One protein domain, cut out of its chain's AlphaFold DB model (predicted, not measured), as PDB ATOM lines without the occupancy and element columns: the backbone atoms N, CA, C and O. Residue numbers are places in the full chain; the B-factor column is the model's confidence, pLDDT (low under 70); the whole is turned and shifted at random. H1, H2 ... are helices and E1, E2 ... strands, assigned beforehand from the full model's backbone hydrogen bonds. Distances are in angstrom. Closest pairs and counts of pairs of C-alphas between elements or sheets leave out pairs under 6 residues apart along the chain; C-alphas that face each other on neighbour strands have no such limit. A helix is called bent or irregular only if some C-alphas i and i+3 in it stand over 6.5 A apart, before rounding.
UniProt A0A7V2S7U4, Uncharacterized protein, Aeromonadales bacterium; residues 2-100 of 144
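Overview. This is residues 2 to 100 of the 144 residues of an uncharacterized protein of Aeromonadales bacterium (UniProt A0A7V2S7U4). Two shorter helices, H2 and H3, pack on a long helix, H4, at one end of a flat, loose model, while a curving hairpin of two strands, E1 and E2, reaches away to the other end. H5 turns off the last part of H4, and its residues 88 to 100 stick out free; the small H1 joins the hairpin to the helices. The printed part has 99 residues, with named elements in the order E1, E2, H1, H2, H3, H4, H5; the sheet, E1 - E2, is antiparallel, and the class is mixed, helices and strands. The whole is loose, with a radius of gyration of the C-alphas of 16.4 A and spans of 53 by 34 by 17 A.

Along the chain. E1, residues 5 to 13, begins at C-alpha 5 at (-40.455, 31.757, 29.589), measures 22.0 A and bends by 68 degrees at residue 8. E2 is residues 16 to 23, 22.2 A. H1 is residues 25 to 29, H2 residues 33 to 43, 15.9 A, and H3 residues 48 to 54, 10.0 A. H4, residues 61 to 78, measures 25.7 A from C-alpha 61 at (-44.708, 24.903, -2.880). H5, residues 81 to 100, measures 27.2 A and ends at C-alpha 100 at (-35.898, 3.787, 40.740). H5 has a kink of 30 degrees near residue 91; it is neither bent nor irregular, but only just: C-alphas 88 and 91 are 6.3 A apart.

Arrangement. H4 is the hub, touching three helices. Its residues 71 to 78 touch H2 at a steep tilt of 62 degrees, the same way, the closest C-alphas being those of Val 36 and Arg 75, 6.5 A apart. Its residues 63 to 70 touch H3, about perpendicular at 88 degrees, closest at the C-alphas of Ile 50 and Val 67, 6.1 A. H4 and H5 only just touch, and only at the corner, with 3 pairs of C-alphas within 8 A; the closest are those of Arg 77 and Trp 83, 5.8 A. H1 is close to H4 but not clearly touching, the C-alphas of Ile 28 and Arg 75 being 6.8 A apart. E1 and E2 form an antiparallel hairpin at 169 degrees, with N 11 and O 18 at 2.8 A and N 6 and O 22 at 2.9 A, within hydrogen-bond range. The closest C-alphas of E2 and H5 are those of Leu 23 and Ile 81, 7.3 A. In H1, H3 and H4 every O i to N i+4 pair is within hydrogen-bond range; in H2 6 of 7 are, and in H5 14 of 16.

Size, cuts and confidence. The two C-alphas farthest apart, those of His 14 and Asp 61, are 53.3 A apart. Residues 12 to 17 and 88 to 100 stand free; the body without them spans 48 by 22 by 17 A. The printed part has no cut and no long link. The mean pLDDT of the printed part is 71.7, and residues 2 to 29, 45 and 81 to 100 are under 70.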
ATOM      1  N   LEU A   2     -33.723  30.062  25.186       52.16
ATOM      2  CA  LEU A   2     -34.256  29.011  24.300       52.16
ATOM      3  C   LEU A   2     -35.789  28.958  24.277       52.16
ATOM      4  O   LEU A   2     -36.381  28.468  23.322       52.16
ATOM      5  N   VAL A   3     -36.425  29.505  25.306       54.88
ATOM      6  CA  VAL A   3     -37.875  29.565  25.483       54.88
ATOM      7  C   VAL A   3     -38.200  30.974  25.964       54.88
ATOM      8  O   VAL A   3     -37.402  31.571  26.685       54.88
ATOM      9  N   THR A   4     -39.330  31.530  25.546       60.31
ATOM     10  CA  THR A   4     -39.851  32.837  25.999       60.31
ATOM     11  C   THR A   4     -40.617  32.667  27.309       60.31
ATOM     12  O   THR A   4     -41.783  33.046  27.442       60.31
ATOM     13  N   ILE A   5     -39.969  31.978  28.240       61.50
ATOM     14  CA  ILE A   5     -40.455  31.757  29.589       61.50
ATOM     15  C   ILE A   5     -39.381  32.317  30.491       61.50
ATOM     16  O   ILE A   5     -38.246  31.831  30.481       61.50
ATOM     17  N   ASP A   6     -39.743  33.357  31.224       59.09
ATOM     18  CA  ASP A   6     -38.898  33.862  32.283       59.09
ATOM     19  C   ASP A   6     -39.109  32.994  33.526       59.09
ATOM     20  O   ASP A   6     -40.231  32.572  33.824       59.09
ATOM     21  N   ILE A   7     -38.024  32.687  34.232       60.97
ATOM     22  CA  ILE A   7     -38.060  31.889  35.463       60.97
ATOM     23  C   ILE A   7     -37.607  32.799  36.601       60.97
ATOM     24  O   ILE A   7     -36.431  32.796  36.975       60.97
ATOM     25  N   PRO A   8     -38.519  33.608  37.159       56.69
ATOM     26  CA  PRO A   8     -38.169  34.588  38.179       56.69
ATOM     27  C   PRO A   8     -37.799  33.951  39.522       56.69
ATOM     28  O   PRO A   8     -37.084  34.563  40.314       56.69
ATOM     29  N   ALA A   9     -38.268  32.731  39.804       58.16
ATOM     30  CA  ALA A   9     -37.923  32.015  41.028       58.16
ATOM     31  C   ALA A   9     -38.050  30.498  40.862       58.16
ATOM     32  O   ALA A   9     -38.949  29.999  40.190       58.16
ATOM     33  N   TYR A  10     -37.188  29.756  41.552       60.81
ATOM     34  CA  TYR A  10     -37.343  28.319  41.747       60.81
ATOM     35  C   TYR A  10     -36.883  27.928  43.157       60.81
ATOM     36  O   TYR A  10     -36.023  28.581  43.748       60.81
ATOM     37  N   VAL A  11     -37.475  26.875  43.711       59.12
ATOM     38  CA  VAL A  11     -37.154  26.314  45.025       59.12
ATOM     39  C   VAL A  11     -36.990  24.813  44.861       59.12
ATOM     40  O   VAL A  11     -37.909  24.143  44.404       59.12
ATOM     41  N   VAL A  12     -35.829  24.292  45.251       58.34
ATOM     42  CA  VAL A  12     -35.530  22.856  45.254       58.34
ATOM     43  C   VAL A  12     -35.579  22.354  46.693       58.34
ATOM     44  O   VAL A  12     -34.869  22.861  47.558       58.34
ATOM     45  N   MET A  13     -36.418  21.360  46.945       56.88
ATOM     46  CA  MET A  13     -36.515  20.614  48.195       56.88
ATOM     47  C   MET A  13     -36.183  19.143  47.953       56.88
ATOM     48  O   MET A  13     -36.182  18.666  46.821       56.88
ATOM     49  N   HIS A  14     -35.923  18.414  49.038       42.81
ATOM     50  CA  HIS A  14     -35.479  17.013  49.027       42.81
ATOM     51  C   HIS A  14     -36.426  16.044  48.298       42.81
ATOM     52  O   HIS A  14     -36.007  14.957  47.928       42.81
ATOM     53  N   ASN A  15     -37.690  16.420  48.102       48.31
ATOM     54  CA  ASN A  15     -38.700  15.619  47.411       48.31
ATOM     55  C   ASN A  15     -39.555  16.434  46.435       48.31
ATOM     56  O   ASN A  15     -40.506  15.883  45.894       48.31
ATOM     57  N   HIS A  16     -39.291  17.735  46.248       48.53
ATOM     58  CA  HIS A  16     -40.003  18.498  45.230       48.53
ATOM     59  C   HIS A  16     -39.312  19.780  44.772       48.53
ATOM     60  O   HIS A  16     -38.563  20.399  45.519       48.53
ATOM     61  N   VAL A  17     -39.603  20.213  43.547       58.12
ATOM     62  CA  VAL A  17     -39.160  21.485  42.970       58.12
ATOM     63  C   VAL A  17     -40.372  22.356  42.680       58.12
ATOM     64  O   VAL A  17     -41.232  21.954  41.905       58.12
ATOM     65  N   HIS A  18     -40.422  23.560  43.246       63.34
ATOM     66  CA  HIS A  18     -41.349  24.600  42.808       63.34
ATOM     67  C   HIS A  18     -40.650  25.532  41.824       63.34
ATOM     68  O   HIS A  18     -39.591  26.066  42.139       63.34
ATOM     69  N   MET A  19     -41.241  25.778  40.662       63.28
ATOM     70  CA  MET A  19     -40.723  26.727  39.677       63.28
ATOM     71  C   MET A  19     -41.810  27.739  39.335       63.28
ATOM     72  O   MET A  19     -42.902  27.347  38.926       63.28
ATOM     73  N   ALA A  20     -41.516  29.023  39.526       60.19
ATOM     74  CA  ALA A  20     -42.331  30.115  39.025       60.19
ATOM     75  C   ALA A  20     -41.894  30.420  37.592       60.19
ATOM     76  O   ALA A  20     -40.715  30.666  37.350       60.19
ATOM     77  N   CYS A  21     -42.849  30.405  36.667       61.09
ATOM     78  CA  CYS A  21     -42.645  30.690  35.255       61.09
ATOM     79  C   CYS A  21     -43.586  31.811  34.815       61.09
ATOM     80  O   CYS A  21     -44.790  31.753  35.079       61.09
ATOM     81  N   GLU A  22     -43.048  32.793  34.103       60.91
ATOM     82  CA  GLU A  22     -43.804  33.856  33.451       60.91
ATOM     83  C   GLU A  22     -43.696  33.686  31.934       60.91
ATOM     84  O   GLU A  22     -42.604  33.553  31.382       60.91
ATOM     85  N   LEU A  23     -44.841  33.637  31.249       63.34
ATOM     86  CA  LEU A  23     -44.871  33.654  29.789       63.34
ATOM     87  C   LEU A  23     -44.752  35.090  29.306       63.34
ATOM     88  O   LEU A  23     -45.568  35.928  29.680       63.34
ATOM     89  N   CYS A  24     -43.826  35.330  28.384       65.12
ATOM     90  CA  CYS A  24     -43.779  36.574  27.625       65.12
ATOM     91  C   CYS A  24     -44.282  36.314  26.194       65.12
ATOM     92  O   CYS A  24     -43.460  36.137  25.290       65.12
ATOM     93  N   PRO A  25     -45.609  36.256  25.953       63.38
ATOM     94  CA  PRO A  25     -46.161  36.014  24.617       63.38
ATOM     95  C   PRO A  25     -45.753  37.101  23.612       63.38
ATOM     96  O   PRO A  25     -45.480  36.779  22.459       63.38
ATOM     97  N   GLU A  26     -45.577  38.348  24.059       66.00
ATOM     98  CA  GLU A  26     -45.069  39.449  23.224       66.00
ATOM     99  C   GLU A  26     -43.688  39.142  22.629       66.00
ATOM    100  O   GLU A  26     -43.411  39.456  21.474       66.00
ATOM    101  N   GLN A  27     -42.823  38.451  23.378       66.88
ATOM    102  CA  GLN A  27     -41.514  38.060  22.860       66.88
ATOM    103  C   GLN A  27     -41.614  36.988  21.778       66.88
ATOM    104  O   GLN A  27     -40.678  36.858  21.005       66.88
ATOM    105  N   ILE A  28     -42.699  36.211  21.715       68.44
ATOM    106  CA  ILE A  28     -42.892  35.158  20.705       68.44
ATOM    107  C   ILE A  28     -43.392  35.747  19.400       68.44
ATOM    108  O   ILE A  28     -42.978  35.293  18.334       68.44
ATOM    109  N   GLU A  29     -44.270  36.742  19.479       69.12
ATOM    110  CA  GLU A  29     -44.824  37.410  18.302       69.12
ATOM    111  C   GLU A  29     -43.747  38.175  17.524       69.12
ATOM    112  O   GLU A  29     -43.780  38.195  16.297       69.12
ATOM    113  N   VAL A  30     -42.739  38.712  18.219       77.38
ATOM    114  CA  VAL A  30     -41.627  39.456  17.601       77.38
ATOM    115  C   VAL A  30     -40.556  38.538  16.991       77.38
ATOM    116  O   VAL A  30     -39.757  38.993  16.173       77.38
ATOM    117  N   LEU A  31     -40.519  37.246  17.341       78.75
ATOM    118  CA  LEU A  31     -39.516  36.332  16.779       78.75
ATOM    119  C   LEU A  31     -39.721  36.143  15.288       78.75
ATOM    120  O   LEU A  31     -40.849  36.000  14.822       78.75
ATOM    121  N   SER A  32     -38.620  36.038  14.553       84.38
ATOM    122  CA  SER A  32     -38.642  35.570  13.172       84.38
ATOM    123  C   SER A  32     -38.832  34.049  13.098       84.38
ATOM    124  O   SER A  32     -38.522  33.305  14.033       84.38
ATOM    125  N   ASP A  33     -39.331  33.562  11.965       85.69
ATOM    126  CA  ASP A  33     -39.565  32.131  11.738       85.69
ATOM    127  C   ASP A  33     -38.279  31.301  11.846       85.69
ATOM    128  O   ASP A  33     -38.266  30.203  12.410       85.69
ATOM    129  N   THR A  34     -37.155  31.862  11.395       83.69
ATOM    130  CA  THR A  34     -35.827  31.255  11.531       83.69
ATOM    131  C   THR A  34     -35.395  31.144  12.992       83.69
ATOM    132  O   THR A  34     -34.843  30.115  13.388       83.69
ATOM    133  N   GLU A  35     -35.676  32.151  13.823       81.88
ATOM    134  CA  GLU A  35     -35.389  32.104  15.259       81.88
ATOM    135  C   GLU A  35     -36.263  31.089  15.989       81.88
ATOM    136  O   GLU A  35     -35.751  30.351  16.834       81.88
ATOM    137  N   VAL A  36     -37.553  31.005  15.652       83.75
ATOM    138  CA  VAL A  36     -38.465  29.992  16.202       83.75
ATOM    139  C   VAL A  36     -37.942  28.593  15.903       83.75
ATOM    140  O   VAL A  36     -37.819  27.770  16.812       83.75
ATOM    141  N   VAL A  37     -37.570  28.334  14.648       84.88
ATOM    142  CA  VAL A  37     -37.007  27.045  14.234       84.88
ATOM    143  C   VAL A  37     -35.677  26.775  14.932       84.88
ATOM    144  O   VAL A  37     -35.463  25.665  15.406       84.88
ATOM    145  N   SER A  38     -34.789  27.761  15.044       82.44
ATOM    146  CA  SER A  38     -33.486  27.605  15.706       82.44
ATOM    147  C   SER A  38     -33.625  27.265  17.198       82.44
ATOM    148  O   SER A  38     -32.975  26.346  17.711       82.44
ATOM    149  N   ARG A  39     -34.548  27.942  17.893       80.88
ATOM    150  CA  ARG A  39     -34.882  27.669  19.299       80.88
ATOM    151  C   ARG A  39     -35.500  26.287  19.472       80.88
ATOM    152  O   ARG A  39     -35.042  25.520  20.315       80.88
ATOM    153  N   TRP A  40     -36.470  25.931  18.629       81.25
ATOM    154  CA  TRP A  40     -37.079  24.602  18.643       81.25
ATOM    155  C   TRP A  40     -36.047  23.499  18.367       81.25
ATOM    156  O   TRP A  40     -36.024  22.483  19.060       81.25
ATOM    157  N   ARG A  41     -35.129  23.729  17.417       78.69
ATOM    158  CA  ARG A  41     -34.074  22.778  17.037       78.69
ATOM    159  C   ARG A  41     -33.029  22.518  18.112       78.69
ATOM    160  O   ARG A  41     -32.403  21.462  18.097       78.69
ATOM    161  N   SER A  42     -32.873  23.446  19.049       74.69
ATOM    162  CA  SER A  42     -32.015  23.258  20.223       74.69
ATOM    163  C   SER A  42     -32.608  22.260  21.226       74.69
ATOM    164  O   SER A  42     -31.865  21.671  22.005       74.69
ATOM    165  N   LEU A  43     -33.932  22.060  21.200       71.44
ATOM    166  CA  LEU A  43     -34.649  21.108  22.053       71.44
ATOM    167  C   LEU A  43     -34.944  19.789  21.318       71.44
ATOM    168  O   LEU A  43     -34.807  18.715  21.894       71.44
ATOM    169  N   TYR A  44     -35.316  19.859  20.035       74.00
ATOM    170  CA  TYR A  44     -35.739  18.710  19.229       74.00
ATOM    171  C   TYR A  44     -35.210  18.806  17.799       74.00
ATOM    172  O   TYR A  44     -35.362  19.837  17.164       74.00
ATOM    173  N   GLN A  45     -34.695  17.724  17.206       69.94
ATOM    174  CA  GLN A  45     -34.117  17.785  15.847       69.94
ATOM    175  C   GLN A  45     -35.088  18.259  14.741       69.94
ATOM    176  O   GLN A  45     -34.633  18.787  13.722       69.94
ATOM    177  N   GLY A  46     -36.401  18.114  14.952       76.94
ATOM    178  CA  GLY A  46     -37.444  18.508  14.002       76.94
ATOM    179  C   GLY A  46     -37.552  17.578  12.778       76.94
ATOM    180  O   GLY A  46     -36.657  16.769  12.523       76.94
ATOM    181  N   PRO A  47     -38.655  17.665  12.012       83.06
ATOM    182  CA  PRO A  47     -38.880  16.866  10.816       83.06
ATOM    183  C   PRO A  47     -37.915  17.244   9.685       83.06
ATOM    184  O   PRO A  47     -37.438  18.376   9.596       83.06
ATOM    185  N   VAL A  48     -37.654  16.288   8.786       83.19
ATOM    186  CA  VAL A  48     -36.680  16.419   7.681       83.19
ATOM    187  C   VAL A  48     -36.956  17.651   6.813       83.19
ATOM    188  O   VAL A  48     -36.022  18.311   6.369       83.19
ATOM    189  N   ILE A  49     -38.227  18.009   6.632       86.12
ATOM    190  CA  ILE A  49     -38.652  19.168   5.841       86.12
ATOM    191  C   ILE A  49     -38.126  20.502   6.397       86.12
ATOM    192  O   ILE A  49     -37.603  21.324   5.651       86.12
ATOM    193  N   ILE A  50     -38.130  20.665   7.724       85.75
ATOM    194  CA  ILE A  50     -37.561  21.832   8.408       85.75
ATOM    195  C   ILE A  50     -36.037  21.832   8.286       85.75
ATOM    196  O   ILE A  50     -35.419  22.884   8.148       85.75
ATOM    197  N   GLN A  51     -35.403  20.658   8.299       84.06
ATOM    198  CA  GLN A  51     -33.954  20.566   8.118       84.06
ATOM    199  C   GLN A  51     -33.532  20.993   6.708       84.06
ATOM    200  O   GLN A  51     -32.542  21.709   6.575       84.06
ATOM    201  N   LYS A  52     -34.292  20.591   5.682       85.62
ATOM    202  CA  LYS A  52     -34.095  21.042   4.299       85.62
ATOM    203  C   LYS A  52     -34.311  22.550   4.161       85.62
ATOM    204  O   LYS A  52     -33.482  23.224   3.557       85.62
ATOM    205  N   TRP A  53     -35.362  23.079   4.794       87.12
ATOM    206  CA  TRP A  53     -35.647  24.515   4.821       87.12
ATOM    207  C   TRP A  53     -34.500  25.323   5.434       87.12
ATOM    208  O   TRP A  53     -34.008  26.260   4.813       87.12
ATOM    209  N   VAL A  54     -33.977  24.907   6.594       84.94
ATOM    210  CA  VAL A  54     -32.833  25.587   7.233       84.94
ATOM    211  C   VAL A  54     -31.554  25.496   6.391       84.94
ATOM    212  O   VAL A  54     -30.722  26.398   6.442       84.94
ATOM    213  N   LYS A  55     -31.375  24.424   5.613       85.81
ATOM    214  CA  LYS A  55     -30.236  24.276   4.692       85.81
ATOM    215  C   LYS A  55     -30.369  25.114   3.414       85.81
ATOM    216  O   LYS A  55     -29.414  25.160   2.643       85.81
ATOM    217  N   GLY A  56     -31.514  25.759   3.182       83.81
ATOM    218  CA  GLY A  56     -31.784  26.499   1.949       83.81
ATOM    219  C   GLY A  56     -31.921  25.595   0.721       83.81
ATOM    220  O   GLY A  56     -31.653  26.031  -0.398       83.81
ATOM    221  N   GLU A  57     -32.290  24.325   0.914       87.06
ATOM    222  CA  GLU A  57     -32.568  23.415  -0.198       87.06
ATOM    223  C   GLU A  57     -33.829  23.865  -0.956       87.06
ATOM    224  O   GLU A  57     -34.729  24.484  -0.386       87.06
ATOM    225  N   LYS A  58     -33.910  23.555  -2.258       83.19
ATOM    226  CA  LYS A  58     -35.114  23.843  -3.047       83.19
ATOM    227  C   LYS A  58     -36.268  22.979  -2.545       83.19
ATOM    228  O   LYS A  58     -36.203  21.756  -2.649       83.19
ATOM    229  N   LEU A  59     -37.304  23.637  -2.043       86.19
ATOM    230  CA  LEU A  59     -38.550  23.023  -1.598       86.19
ATOM    231  C   LEU A  59     -39.638  23.272  -2.643       86.19
ATOM    232  O   LEU A  59     -39.644  24.314  -3.302       86.19
ATOM    233  N   LEU A  60     -40.542  22.310  -2.803       88.75
ATOM    234  CA  LEU A  60     -41.775  22.505  -3.567       88.75
ATOM    235  C   LEU A  60     -42.742  23.422  -2.807       88.75
ATOM    236  O   LEU A  60     -42.703  23.478  -1.581       88.75
ATOM    237  N   ASP A  61     -43.682  24.056  -3.511       85.94
ATOM    238  CA  ASP A  61     -44.708  24.903  -2.880       85.94
ATOM    239  C   ASP A  61     -45.501  24.150  -1.798       85.94
ATOM    240  O   ASP A  61     -45.765  24.686  -0.727       85.94
ATOM    241  N   ALA A  62     -45.807  22.867  -2.025       86.50
ATOM    242  CA  ALA A  62     -46.450  22.021  -1.019       86.50
ATOM    243  C   ALA A  62     -45.565  21.796   0.221       86.50
ATOM    244  O   ALA A  62     -46.070  21.733   1.340       86.50
ATOM    245  N   GLU A  63     -44.246  21.685   0.033       85.38
ATOM    246  CA  GLU A  63     -43.307  21.533   1.143       85.38
ATOM    247  C   GLU A  63     -43.151  22.842   1.930       85.38
ATOM    248  O   GLU A  63     -43.030  22.798   3.153       85.38
ATOM    249  N   LEU A  64     -43.199  23.999   1.261       86.75
ATOM    250  CA  LEU A  64     -43.186  25.311   1.914       86.75
ATOM    251  C   LEU A  64     -44.425  25.514   2.795       86.75
ATOM    252  O   LEU A  64     -44.279  25.892   3.953       86.75
ATOM    253  N   THR A  65     -45.617  25.146   2.318       88.88
ATOM    254  CA  THR A  65     -46.839  25.189   3.140       88.88
ATOM    255  C   THR A  65     -46.705  24.336   4.403       88.88
ATOM    256  O   THR A  65     -47.058  24.770   5.498       88.88
ATOM    257  N   MET A  66     -46.137  23.132   4.286       87.56
ATOM    258  CA  MET A  66     -45.895  22.266   5.446       87.56
ATOM    259  C   MET A  66     -44.868  22.856   6.422       87.56
ATOM    260  O   MET A  66     -44.969  22.634   7.632       87.56
ATOM    261  N   VAL A  67     -43.865  23.581   5.917       88.44
ATOM    262  CA  VAL A  67     -42.909  24.312   6.756       88.44
ATOM    263  C   VAL A  67     -43.635  25.389   7.555       88.44
ATOM    264  O   VAL A  67     -43.474  25.423   8.774       88.44
ATOM    265  N   ASP A  68     -44.473  26.199   6.913       88.31
ATOM    266  CA  ASP A  68     -45.218  27.270   7.581       88.31
ATOM    267  C   ASP A  68     -46.149  26.719   8.674       88.31
ATOM    268  O   ASP A  68     -46.175  27.231   9.798       88.31
ATOM    269  N   GLU A  69     -46.843  25.609   8.403       89.50
ATOM    270  CA  GLU A  69     -47.669  24.910   9.396       89.50
ATOM    271  C   GLU A  69     -46.847  24.422  10.598       89.50
ATOM    272  O   GLU A  69     -47.244  24.612  11.754       89.50
ATOM    273  N   CYS A  70     -45.674  23.833  10.340       88.19
ATOM    274  CA  CYS A  70     -44.758  23.389  11.388       88.19
ATOM    275  C   CYS A  70     -44.266  24.568  12.239       88.19
ATOM    276  O   CYS A  70     -44.214  24.465  13.465       88.19
ATOM    277  N   ILE A  71     -43.924  25.696  11.615       87.31
ATOM    278  CA  ILE A  71     -43.433  26.890  12.312       87.31
ATOM    279  C   ILE A  71     -44.540  27.503  13.173       87.31
ATOM    280  O   ILE A  71     -44.305  27.817  14.343       87.31
ATOM    281  N   ALA A  72     -45.766  27.595  12.653       86.19
ATOM    282  CA  ALA A  72     -46.928  28.047  13.412       86.19
ATOM    283  C   ALA A  72     -47.222  27.136  14.616       86.19
ATOM    284  O   ALA A  72     -47.612  27.601  15.693       86.19
ATOM    285  N   GLU A  73     -47.021  25.827  14.468       85.69
ATOM    286  CA  GLU A  73     -47.102  24.899  15.588       85.69
ATOM    287  C   GLU A  73     -45.976  25.124  16.608       85.69
ATOM    288  O   GLU A  73     -46.252  25.188  17.806       85.69
ATOM    289  N   TYR A  74     -44.727  25.312  16.174       84.62
ATOM    290  CA  TYR A  74     -43.604  25.582  17.079       84.62
ATOM    291  C   TYR A  74     -43.797  26.868  17.870       84.62
ATOM    292  O   TYR A  74     -43.547  26.867  19.074       84.62
ATOM    293  N   ARG A  75     -44.323  27.928  17.247       82.94
ATOM    294  CA  ARG A  75     -44.703  29.162  17.951       82.94
ATOM    295  C   ARG A  75     -45.709  28.882  19.062       82.94
ATOM    296  O   ARG A  75     -45.472  29.262  20.204       82.94
ATOM    297  N   ARG A  76     -46.785  28.143  18.764       80.69
ATOM    298  CA  ARG A  76     -47.797  27.763  19.768       80.69
ATOM    299  C   ARG A  76     -47.211  26.925  20.903       80.69
ATOM    300  O   ARG A  76     -47.597  27.102  22.055       80.69
ATOM    301  N   ARG A  77     -46.283  26.015  20.598       78.94
ATOM    302  CA  ARG A  77     -45.642  25.158  21.605       78.94
ATOM    303  C   ARG A  77     -44.647  25.931  22.472       78.94
ATOM    304  O   ARG A  77     -44.663  25.752  23.683       78.94
ATOM    305  N   LEU A  78     -43.845  26.823  21.890       75.00
ATOM    306  CA  LEU A  78     -42.952  27.722  22.636       75.00
ATOM    307  C   LEU A  78     -43.733  28.730  23.499       75.00
ATOM    308  O   LEU A  78     -43.231  29.147  24.538       75.00
ATOM    309  N   ALA A  79     -44.971  29.055  23.110       73.50
ATOM    310  CA  ALA A  79     -45.900  29.890  23.878       73.50
ATOM    311  C   ALA A  79     -46.651  29.157  24.990       73.50
ATOM    312  O   ALA A  79     -47.413  29.774  25.731       73.50
ATOM    313  N   SER A  80     -46.476  27.842  25.114       71.62
ATOM    314  CA  SER A  80     -47.229  27.030  26.058       71.62
ATOM    315  C   SER A  80     -46.339  26.560  27.202       71.62
ATOM    316  O   SER A  80     -45.431  25.749  27.015       71.62
ATOM    317  N   ILE A  81     -46.661  26.991  28.424       66.19
ATOM    318  CA  ILE A  81     -46.002  26.481  29.638       66.19
ATOM    319  C   ILE A  81     -46.163  24.975  29.773       66.19
ATOM    320  O   ILE A  81     -45.225  24.306  30.189       66.19
ATOM    321  N   SER A  82     -47.307  24.412  29.383       66.25
ATOM    322  CA  SER A  82     -47.515  22.962  29.434       66.25
ATOM    323  C   SER A  82     -46.489  22.212  28.581       66.25
ATOM    324  O   SER A  82     -46.001  21.160  28.988       66.25
ATOM    325  N   TRP A  83     -46.114  22.761  27.420       69.06
ATOM    326  CA  TRP A  83     -45.057  22.190  26.585       69.06
ATOM    327  C   TRP A  83     -43.676  22.361  27.201       69.06
ATOM    328  O   TRP A  83     -42.902  21.407  27.195       69.06
ATOM    329  N   PHE A  84     -43.380  23.520  27.784       67.75
ATOM    330  CA  PHE A  84     -42.131  23.734  28.512       67.75
ATOM    331  C   PHE A  84     -41.968  22.764  29.687       67.75
ATOM    332  O   PHE A  84     -40.939  22.102  29.804       67.75
ATOM    333  N   MET A  85     -43.015  22.601  30.495       65.31
ATOM    334  CA  MET A  85     -43.036  21.646  31.601       65.31
ATOM    335  C   MET A  85     -42.908  20.213  31.102       65.31
ATOM    336  O   MET A  85     -42.178  19.432  31.695       65.31
ATOM    337  N   LYS A  86     -43.523  19.860  29.967       66.81
ATOM    338  CA  LYS A  86     -43.318  18.545  29.348       66.81
ATOM    339  C   LYS A  86     -41.855  18.319  28.944       66.81
ATOM    340  O   LYS A  86     -41.335  17.233  29.180       66.81
ATOM    341  N   CYS A  87     -41.194  19.335  28.383       65.31
ATOM    342  CA  CYS A  87     -39.777  19.270  28.006       65.31
ATOM    343  C   CYS A  87     -38.851  19.169  29.227       65.31
ATOM    344  O   CYS A  87     -37.835  18.488  29.151       65.31
ATOM    345  N   LEU A  88     -39.191  19.824  30.343       65.38
ATOM    346  CA  LEU A  88     -38.460  19.696  31.611       65.38
ATOM    347  C   LEU A  88     -38.711  18.347  32.294       65.38
ATOM    348  O   LEU A  88     -37.784  17.740  32.825       65.38
ATOM    349  N   ASN A  89     -39.950  17.860  32.259       61.66
ATOM    350  CA  ASN A  89     -40.344  16.624  32.926       61.66
ATOM    351  C   ASN A  89     -39.810  15.384  32.209       61.66
ATOM    352  O   ASN A  89     -39.496  14.410  32.875       61.66
ATOM    353  N   GLU A  90     -39.678  15.387  30.879       65.62
ATOM    354  CA  GLU A  90     -39.160  14.231  30.132       65.62
ATOM    355  C   GLU A  90     -37.774  13.752  30.624       65.62
ATOM    356  O   GLU A  90     -37.650  12.565  30.935       65.62
ATOM    357  N   PRO A  91     -36.730  14.601  30.731       57.97
ATOM    358  CA  PRO A  91     -35.424  14.169  31.220       57.97
ATOM    359  C   PRO A  91     -35.436  13.826  32.714       57.97
ATOM    360  O   PRO A  91     -34.770  12.870  33.101       57.97
ATOM    361  N   ILE A  92     -36.207  14.547  33.536       59.12
ATOM    362  CA  ILE A  92     -36.305  14.292  34.984       59.12
ATOM    363  C   ILE A  92     -36.992  12.947  35.235       59.12
ATOM    364  O   ILE A  92     -36.438  12.104  35.932       59.12
ATOM    365  N   ALA A  93     -38.132  12.693  34.591       53.78
ATOM    366  CA  ALA A  93     -38.831  11.415  34.657       53.78
ATOM    367  C   ALA A  93     -37.984  10.279  34.076       53.78
ATOM    368  O   ALA A  93     -37.955   9.187  34.630       53.78
ATOM    369  N   ARG A  94     -37.261  10.509  32.971       58.78
ATOM    370  CA  ARG A  94     -36.358   9.500  32.398       58.78
ATOM    371  C   ARG A  94     -35.220   9.147  33.355       58.78
ATOM    372  O   ARG A  94     -34.860   7.976  33.422       58.78
ATOM    373  N   GLN A  95     -34.659  10.127  34.060       56.47
ATOM    374  CA  GLN A  95     -33.582   9.903  35.021       56.47
ATOM    375  C   GLN A  95     -34.104   9.221  36.292       56.47
ATOM    376  O   GLN A  95     -33.549   8.199  36.679       56.47
ATOM    377  N   ALA A  96     -35.220   9.696  36.856       50.81
ATOM    378  CA  ALA A  96     -35.869   9.084  38.016       50.81
ATOM    379  C   ALA A  96     -36.312   7.640  37.725       50.81
ATOM    380  O   ALA A  96     -35.973   6.724  38.461       50.81
ATOM    381  N   ASN A  97     -36.950   7.385  36.576       49.94
ATOM    382  CA  ASN A  97     -37.346   6.026  36.180       49.94
ATOM    383  C   ASN A  97     -36.137   5.101  35.945       49.94
ATOM    384  O   ASN A  97     -36.261   3.884  36.074       49.94
ATOM    385  N   LYS A  98     -34.973   5.658  35.579       56.28
ATOM    386  CA  LYS A  98     -33.727   4.899  35.402       56.28
ATOM    387  C   LYS A  98     -33.045   4.582  36.738       56.28
ATOM    388  O   LYS A  98     -32.349   3.573  36.811       56.28
ATOM    389  N   GLU A  99     -33.235   5.416  37.757       51.94
ATOM    390  CA  GLU A  99     -32.691   5.227  39.109       51.94
ATOM    391  C   GLU A  99     -33.604   4.355  39.992       51.94
ATOM    392  O   GLU A  99     -33.086   3.512  40.720       51.94
ATOM    393  N   ASP A 100     -34.932   4.453  39.847       47.44
ATOM    394  CA  ASP A 100     -35.898   3.787  40.740       47.44
ATOM    395  C   ASP A 100     -36.586   2.535  40.167       47.44
ATOM    396  O   ASP A 100     -37.295   1.838  40.889       47.44
TER     397      ASP A 100